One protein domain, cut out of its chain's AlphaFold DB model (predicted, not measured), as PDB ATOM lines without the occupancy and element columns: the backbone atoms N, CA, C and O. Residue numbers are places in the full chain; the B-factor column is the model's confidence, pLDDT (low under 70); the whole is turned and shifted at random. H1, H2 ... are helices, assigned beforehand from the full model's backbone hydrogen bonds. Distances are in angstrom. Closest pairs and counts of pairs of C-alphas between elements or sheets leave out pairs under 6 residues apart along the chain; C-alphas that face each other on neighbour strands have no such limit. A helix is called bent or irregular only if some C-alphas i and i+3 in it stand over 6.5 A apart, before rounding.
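Overview. This is residues 390 to 445 of the 564 residues of an uncharacterized protein of Streptomyces turgidiscabies Car8 (UniProt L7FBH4). One long helix, H2, runs the whole length of the model, and a small head sits beside its first end: the short helix H1 and the loop that winds back from H1 to the start of H2. Beyond this head, residues 423 to 445 of H2 stick out as a long arm, and this arm makes most of the length. The printed part has 56 residues with two named helices, H1 then H2, and no named strand; the class is all helix. The whole is extended, with a radius of gyration of the C-alphas of 17.1 A and spans of 54 by 18 by 15 A.

Arrangement. H2, residues 409 to 445, is the longest helix, with 37 residues. H1, residues 390 to 400, is apart from H2, with no C-alpha of the one within 8 A of the other. A short link of 8 residues joins them. Residues 408 to 413, of which 409 to 413 belong to H2, stand free, and so do residues 423 to 445 of H2. In H1 every O i to N i+4 pair is within hydrogen-bond range; in H2 it is 32 of 33.

Along the chain. H2 begins at C-alpha 409 at (256.618, 112.755, 116.987) and ends at C-alpha 445 at (216.043, 92.609, 146.435), 54.0 A from first to last C-alpha. H1 begins at C-alpha 390 at (253.478, 122.088, 127.872) and measures 15.3 A from first to last C-alpha. Neither helix is bent.

Size, cuts and confidence. The two C-alphas farthest apart are those of Asp 408 and His 445, at 55.0 A. The printed part has no cut, and no link is long. The mean pLDDT of the printed part is 83.6, and no printed residue is under 70.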
ATOM      1  N   ARG A 390     254.491 123.083 128.271       87.00
ATOM      2  CA  ARG A 390     253.478 122.088 127.872       87.00
ATOM      3  C   ARG A 390     254.039 120.674 127.714       87.00
ATOM      4  O   ARG A 390     253.367 119.721 128.091       87.00
ATOM      5  N   ALA A 391     255.249 120.529 127.175       85.44
ATOM      6  CA  ALA A 391     255.911 119.228 127.074       85.44
ATOM      7  C   ALA A 391     256.263 118.656 128.461       85.44
ATOM      8  O   ALA A 391     256.067 117.466 128.690       85.44
ATOM      9  N   THR A 392     256.705 119.497 129.404       86.19
ATOM     10  CA  THR A 392     256.928 119.093 130.803       86.19
ATOM     11  C   THR A 392     255.621 118.695 131.494       86.19
ATOM     12  O   THR A 392     255.576 117.649 132.133       86.19
ATOM     13  N   GLU A 393     254.550 119.482 131.343       87.62
ATOM     14  CA  GLU A 393     253.216 119.192 131.900       87.62
ATOM     15  C   GLU A 393     252.675 117.849 131.376       87.62
ATOM     16  O   GLU A 393     252.329 116.966 132.161       87.62
ATOM     17  N   TYR A 394     252.714 117.642 130.056       85.81
ATOM     18  CA  TYR A 394     252.337 116.376 129.424       85.81
ATOM     19  C   TYR A 394     253.215 115.202 129.889       85.81
ATOM     20  O   TYR A 394     252.693 114.131 130.197       85.81
ATOM     21  N   GLY A 395     254.526 115.417 130.036       83.75
ATOM     22  CA  GLY A 395     255.443 114.441 130.627       83.75
ATOM     23  C   GLY A 395     255.054 114.049 132.055       83.75
ATOM     24  O   GLY A 395     255.027 112.864 132.368       83.75
ATOM     25  N   THR A 396     254.674 115.008 132.909       85.19
ATOM     26  CA  THR A 396     254.220 114.692 134.276       85.19
ATOM     27  C   THR A 396     252.918 113.891 134.309       85.19
ATOM     28  O   THR A 396     252.777 113.023 135.170       85.19
ATOM     29  N   TRP A 397     252.002 114.105 133.357       85.88
ATOM     30  CA  TRP A 397     250.787 113.290 133.229       85.88
ATOM     31  C   TRP A 397     251.084 111.865 132.743       85.88
ATOM     32  O   TRP A 397     250.503 110.921 133.273       85.88
ATOM     33  N   LEU A 398     252.025 111.684 131.804       85.88
ATOM     34  CA  LEU A 398     252.484 110.349 131.389       85.88
ATOM     35  C   LEU A 398     253.100 109.577 132.565       85.88
ATOM     36  O   LEU A 398     252.712 108.435 132.808       85.88
ATOM     37  N   THR A 399     253.971 110.215 133.357       84.31
ATOM     38  CA  THR A 399     254.555 109.597 134.559       84.31
ATOM     39  C   THR A 399     253.485 109.206 135.583       84.31
ATOM     40  O   THR A 399     253.559 108.123 136.156       84.31
ATOM     41  N   GLN A 400     252.463 110.046 135.798       84.56
ATOM     42  CA  GLN A 400     251.328 109.722 136.677       84.56
ATOM     43  C   GLN A 400     250.476 108.553 136.153       84.56
ATOM     44  O   GLN A 400     249.938 107.791 136.951       84.56
ATOM     45  N   ALA A 401     250.383 108.386 134.832       80.19
ATOM     46  CA  ALA A 401     249.699 107.270 134.182       80.19
ATOM     47  C   ALA A 401     250.559 105.991 134.062       80.19
ATOM     48  O   ALA A 401     250.085 104.996 133.515       80.19
ATOM     49  N   GLY A 402     251.811 106.003 134.539       80.00
ATOM     50  CA  GLY A 402     252.742 104.877 134.403       80.00
ATOM     51  C   GLY A 402     253.208 104.618 132.964       80.00
ATOM     52  O   GLY A 402     253.560 103.489 132.636       80.00
ATOM     53  N   MET A 403     253.178 105.638 132.100       82.81
ATOM     54  CA  MET A 403     253.536 105.543 130.682       82.81
ATOM     55  C   MET A 403     254.917 106.143 130.395       82.81
ATOM     56  O   MET A 403     255.297 107.165 130.969       82.81
ATOM     57  N   ASP A 404     255.640 105.541 129.450       81.12
ATOM     58  CA  ASP A 404     256.960 106.014 129.022       81.12
ATOM     59  C   ASP A 404     256.919 107.429 128.409       81.12
ATOM     60  O   ASP A 404     255.963 107.772 127.702       81.12
ATOM     61  N   PRO A 405     257.974 108.244 128.597       79.75
ATOM     62  CA  PRO A 405     258.046 109.599 128.059       79.75
ATOM     63  C   PRO A 405     258.059 109.637 126.522       79.75
ATOM     64  O   PRO A 405     258.403 108.666 125.848       79.75
ATOM     65  N   VAL A 406     257.724 110.805 125.968       84.75
ATOM     66  CA  VAL A 406     257.698 111.069 124.520       84.75
ATOM     67  C   VAL A 406     258.913 111.908 124.105       84.75
ATOM     68  O   VAL A 406     258.924 113.112 124.370       84.75
ATOM     69  N   PRO A 407     259.930 111.314 123.450       77.88
ATOM     70  CA  PRO A 407     261.060 112.060 122.897       77.88
ATOM     71  C   PRO A 407     260.778 112.647 121.503       77.88
ATOM     72  O   PRO A 407     261.396 113.646 121.141       77.88
ATOM     73  N   ASP A 408     259.875 112.049 120.715       82.62
ATOM     74  CA  ASP A 408     259.659 112.417 119.311       82.62
ATOM     75  C   ASP A 408     258.182 112.373 118.853       82.62
ATOM     76  O   ASP A 408     257.255 112.054 119.602       82.62
ATOM     77  N   ALA A 409     257.952 112.719 117.584       81.50
ATOM     78  CA  ALA A 409     256.618 112.755 116.987       81.50
ATOM     79  C   ALA A 409     256.036 111.369 116.632       81.50
ATOM     80  O   ALA A 409     254.850 111.289 116.306       81.50
ATOM     81  N   ALA A 410     256.832 110.294 116.658       81.31
ATOM     82  CA  ALA A 410     256.345 108.928 116.489       81.31
ATOM     83  C   ALA A 410     255.792 108.404 117.820       81.31
ATOM     84  O   ALA A 410     254.616 108.040 117.880       81.31
ATOM     85  N   SER A 411     256.573 108.510 118.900       81.75
ATOM     86  CA  SER A 411     256.138 108.196 120.261       81.75
ATOM     87  C   SER A 411     254.931 109.031 120.695       81.75
ATOM     88  O   SER A 411     254.087 108.524 121.422       81.75
ATOM     89  N   PHE A 412     254.775 110.282 120.233       83.94
ATOM     90  CA  PHE A 412     253.567 111.060 120.548       83.94
ATOM     91  C   PHE A 412     252.283 110.413 119.999       83.94
ATOM     92  O   PHE A 412     251.262 110.383 120.688       83.94
ATOM     93  N   ARG A 413     252.327 109.870 118.773       83.38
ATOM     94  CA  ARG A 413     251.189 109.145 118.184       83.38
ATOM     95  C   ARG A 413     250.954 107.832 118.924       83.38
ATOM     96  O   ARG A 413     249.850 107.596 119.391       83.38
ATOM     97  N   GLU A 414     252.020 107.069 119.152       83.94
ATOM     98  CA  GLU A 414     251.981 105.803 119.891       83.94
ATOM     99  C   GLU A 414     251.377 105.956 121.303       83.94
ATOM    100  O   GLU A 414     250.493 105.192 121.685       83.94
ATOM    101  N   ARG A 415     251.781 106.985 122.067       85.81
ATOM    102  CA  ARG A 415     251.180 107.291 123.378       85.81
ATOM    103  C   ARG A 415     249.743 107.787 123.257       85.81
ATOM    104  O   ARG A 415     248.949 107.496 124.140       85.81
ATOM    105  N   THR A 416     249.376 108.498 122.191       84.56
ATOM    106  CA  THR A 416     247.975 108.899 121.955       84.56
ATOM    107  C   THR A 416     247.081 107.670 121.743       84.56
ATOM    108  O   THR A 416     246.009 107.593 122.344       84.56
ATOM    109  N   ASP A 417     247.552 106.680 120.983       84.12
ATOM    110  CA  ASP A 417     246.835 105.421 120.735       84.12
ATOM    111  C   ASP A 417     246.814 104.501 121.972       84.12
ATOM    112  O   ASP A 417     245.826 103.815 122.245       84.12
ATOM    113  N   GLN A 418     247.870 104.523 122.788       83.62
ATOM    114  CA  GLN A 418     247.897 103.826 124.079       83.62
ATOM    115  C   GLN A 418     246.973 104.492 125.111       83.62
ATOM    116  O   GLN A 418     246.278 103.785 125.836       83.62
ATOM    117  N   ILE A 419     246.894 105.828 125.146       86.19
ATOM    118  CA  ILE A 419     245.960 106.577 126.002       86.19
ATOM    119  C   ILE A 419     244.508 106.317 125.585       86.19
ATOM    120  O   ILE A 419     243.671 106.094 126.459       86.19
ATOM    121  N   SER A 420     244.190 106.301 124.286       86.31
ATOM    122  CA  SER A 420     242.831 105.994 123.815       86.31
ATOM    123  C   SER A 420     242.442 104.544 124.130       86.31
ATOM    124  O   SER A 420     241.375 104.313 124.695       86.31
ATOM    125  N   THR A 421     243.342 103.584 123.896       85.50
ATOM    126  CA  THR A 421     243.130 102.165 124.233       85.50
ATOM    127  C   THR A 421     242.957 101.953 125.742       85.50
ATOM    128  O   THR A 421     242.036 101.257 126.171       85.50
ATOM    129  N   ALA A 422     243.806 102.572 126.570       83.69
ATOM    130  CA  ALA A 422     243.708 102.501 128.028       83.69
ATOM    131  C   ALA A 422     242.408 103.140 128.543       83.69
ATOM    132  O   ALA A 422     241.761 102.579 129.428       83.69
ATOM    133  N   ARG A 423     241.992 104.267 127.950       86.75
ATOM    134  CA  ARG A 423     240.722 104.929 128.254       86.75
ATOM    135  C   ARG A 423     239.527 104.031 127.933       86.75
ATOM    136  O   ARG A 423     238.724 103.794 128.828       86.75
ATOM    137  N   SER A 424     239.422 103.494 126.716       84.56
ATOM    138  CA  SER A 424     238.295 102.623 126.352       84.56
ATOM    139  C   SER A 424     238.246 101.353 127.205       84.56
ATOM    140  O   SER A 424     237.164 100.902 127.566       84.56
ATOM    141  N   ARG A 425     239.404 100.820 127.617       85.25
ATOM    142  CA  ARG A 425     239.478  99.695 128.562       85.25
ATOM    143  C   ARG A 425     239.002 100.065 129.971       85.25
ATOM    144  O   ARG A 425     238.386  99.235 130.632       85.25
ATOM    145  N   ALA A 426     239.273 101.286 130.435       84.69
ATOM    146  CA  ALA A 426     238.769 101.787 131.715       84.69
ATOM    147  C   ALA A 426     237.252 102.047 131.667       84.69
ATOM    148  O   ALA A 426     236.542 101.660 132.590       84.69
ATOM    149  N   GLU A 427     236.748 102.625 130.572       86.31
ATOM    150  CA  GLU A 427     235.312 102.825 130.320       86.31
ATOM    151  C   GLU A 427     234.566 101.473 130.248       86.31
ATOM    152  O   GLU A 427     233.504 101.315 130.850       86.31
ATOM    153  N   GLU A 428     235.151 100.453 129.608       84.75
ATOM    154  CA  GLU A 428     234.609  99.086 129.585       84.75
ATOM    155  C   GLU A 428     234.634  98.417 130.973       84.75
ATOM    156  O   GLU A 428     233.649  97.796 131.378       84.75
ATOM    157  N   GLN A 429     235.722  98.564 131.738       84.12
ATOM    158  CA  GLN A 429     235.810  98.051 133.111       84.12
ATOM    159  C   GLN A 429     234.802  98.724 134.050       84.12
ATOM    160  O   GLN A 429     234.191  98.037 134.868       84.12
ATOM    161  N   GLU A 430     234.586 100.036 133.918       86.06
ATOM    162  CA  GLU A 430     233.554 100.747 134.670       86.06
ATOM    163  C   GLU A 430     232.155 100.229 134.305       86.06
ATOM    164  O   GLU A 430     231.360  99.930 135.196       86.06
ATOM    165  N   GLN A 431     231.866 100.041 133.015       83.12
ATOM    166  CA  GLN A 431     230.579  99.514 132.560       83.12
ATOM    167  C   GLN A 431     230.328  98.081 133.072       83.12
ATOM    168  O   GLN A 431     229.227  97.772 133.532       83.12
ATOM    169  N   GLN A 432     231.355  97.219 133.082       82.50
ATOM    170  CA  GLN A 432     231.280  95.877 133.678       82.50
ATOM    171  C   GLN A 432     231.118  95.907 135.208       82.50
ATOM    172  O   GLN A 432     230.450  95.038 135.771       82.50
ATOM    173  N   ALA A 433     231.728  96.875 135.897       81.12
ATOM    174  CA  ALA A 433     231.579  97.041 137.342       81.12
ATOM    175  C   ALA A 433     230.171  97.532 137.716       81.12
ATOM    176  O   ALA A 433     229.586  97.016 138.666       81.12
ATOM    177  N   ARG A 434     229.603  98.464 136.937       84.12
ATOM    178  CA  ARG A 434     228.215  98.934 137.082       84.12
ATOM    179  C   ARG A 434     227.215  97.795 136.879       84.12
ATOM    180  O   ARG A 434     226.434  97.537 137.785       84.12
ATOM    181  N   GLY A 435     227.332  97.024 135.792       83.00
ATOM    182  CA  GLY A 435     226.461  95.861 135.557       83.00
ATOM    183  C   GLY A 435     226.477  94.849 136.713       83.00
ATOM    184  O   GLY A 435     225.425  94.425 137.177       83.00
ATOM    185  N   LYS A 436     227.658  94.550 137.275       81.75
ATOM    186  CA  LYS A 436     227.781  93.681 138.462       81.75
ATOM    187  C   LYS A 436     227.142  94.271 139.724       81.75
ATOM    188  O   LYS A 436     226.673  93.510 140.566       81.75
ATOM    189  N   LEU A 437     227.141  95.596 139.891       83.69
ATOM    190  CA  LEU A 437     226.442  96.256 141.002       83.69
ATOM    191  C   LEU A 437     224.921  96.166 140.831       83.69
ATOM    192  O   LEU A 437     224.229  95.891 141.811       83.69
ATOM    193  N   ASP A 438     224.420  96.328 139.605       81.81
ATOM    194  CA  ASP A 438     222.995  96.206 139.283       81.81
ATOM    195  C   ASP A 438     222.500  94.757 139.472       81.81
ATOM    196  O   ASP A 438     221.505  94.533 140.166       81.81
ATOM    197  N   ASP A 439     223.246  93.757 138.980       81.50
ATOM    198  CA  ASP A 439     222.974  92.327 139.207       81.50
ATOM    199  C   ASP A 439     222.898  91.993 140.711       81.50
ATOM    200  O   ASP A 439     221.969  91.324 141.178       81.50
ATOM    201  N   LEU A 440     223.858  92.494 141.502       82.62
ATOM    202  CA  LEU A 440     223.886  92.306 142.956       82.62
ATOM    203  C   LEU A 440     222.740  93.043 143.667       82.62
ATOM    204  O   LEU A 440     222.239  92.548 144.681       82.62
ATOM    205  N   ALA A 441     222.291  94.191 143.155       80.81
ATOM    206  CA  ALA A 441     221.136  94.910 143.687       80.81
ATOM    207  C   ALA A 441     219.825  94.140 143.444       80.81
ATOM    208  O   ALA A 441     219.024  93.993 144.372       80.81
ATOM    209  N   VAL A 442     219.640  93.576 142.244       84.25
ATOM    210  CA  VAL A 442     218.497  92.707 141.911       84.25
ATOM    211  C   VAL A 442     218.509  91.438 142.770       84.25
ATOM    212  O   VAL A 442     217.505  91.117 143.413       84.25
ATOM    213  N   ALA A 443     219.656  90.756 142.866       79.75
ATOM    214  CA  ALA A 443     219.807  89.559 143.695       79.75
ATOM    215  C   ALA A 443     219.543  89.842 145.186       79.75
ATOM    216  O   ALA A 443     218.906  89.037 145.871       79.75
ATOM    217  N   ARG A 444     219.974  91.002 145.698       82.50
ATOM    218  CA  ARG A 444     219.659  91.449 147.062       82.50
ATOM    219  C   ARG A 444     218.156  91.657 147.254       82.50
ATOM    220  O   ARG A 444     217.618  91.170 148.244       82.50
ATOM    221  N   HIS A 445     217.480  92.337 146.326       79.19
ATOM    222  CA  HIS A 445     216.043  92.609 146.435       79.19
ATOM    223  C   HIS A 445     215.205  91.319 146.456       79.19
ATOM    224  O   HIS A 445     214.346  91.165 147.325       79.19
TER     225      HIS A 445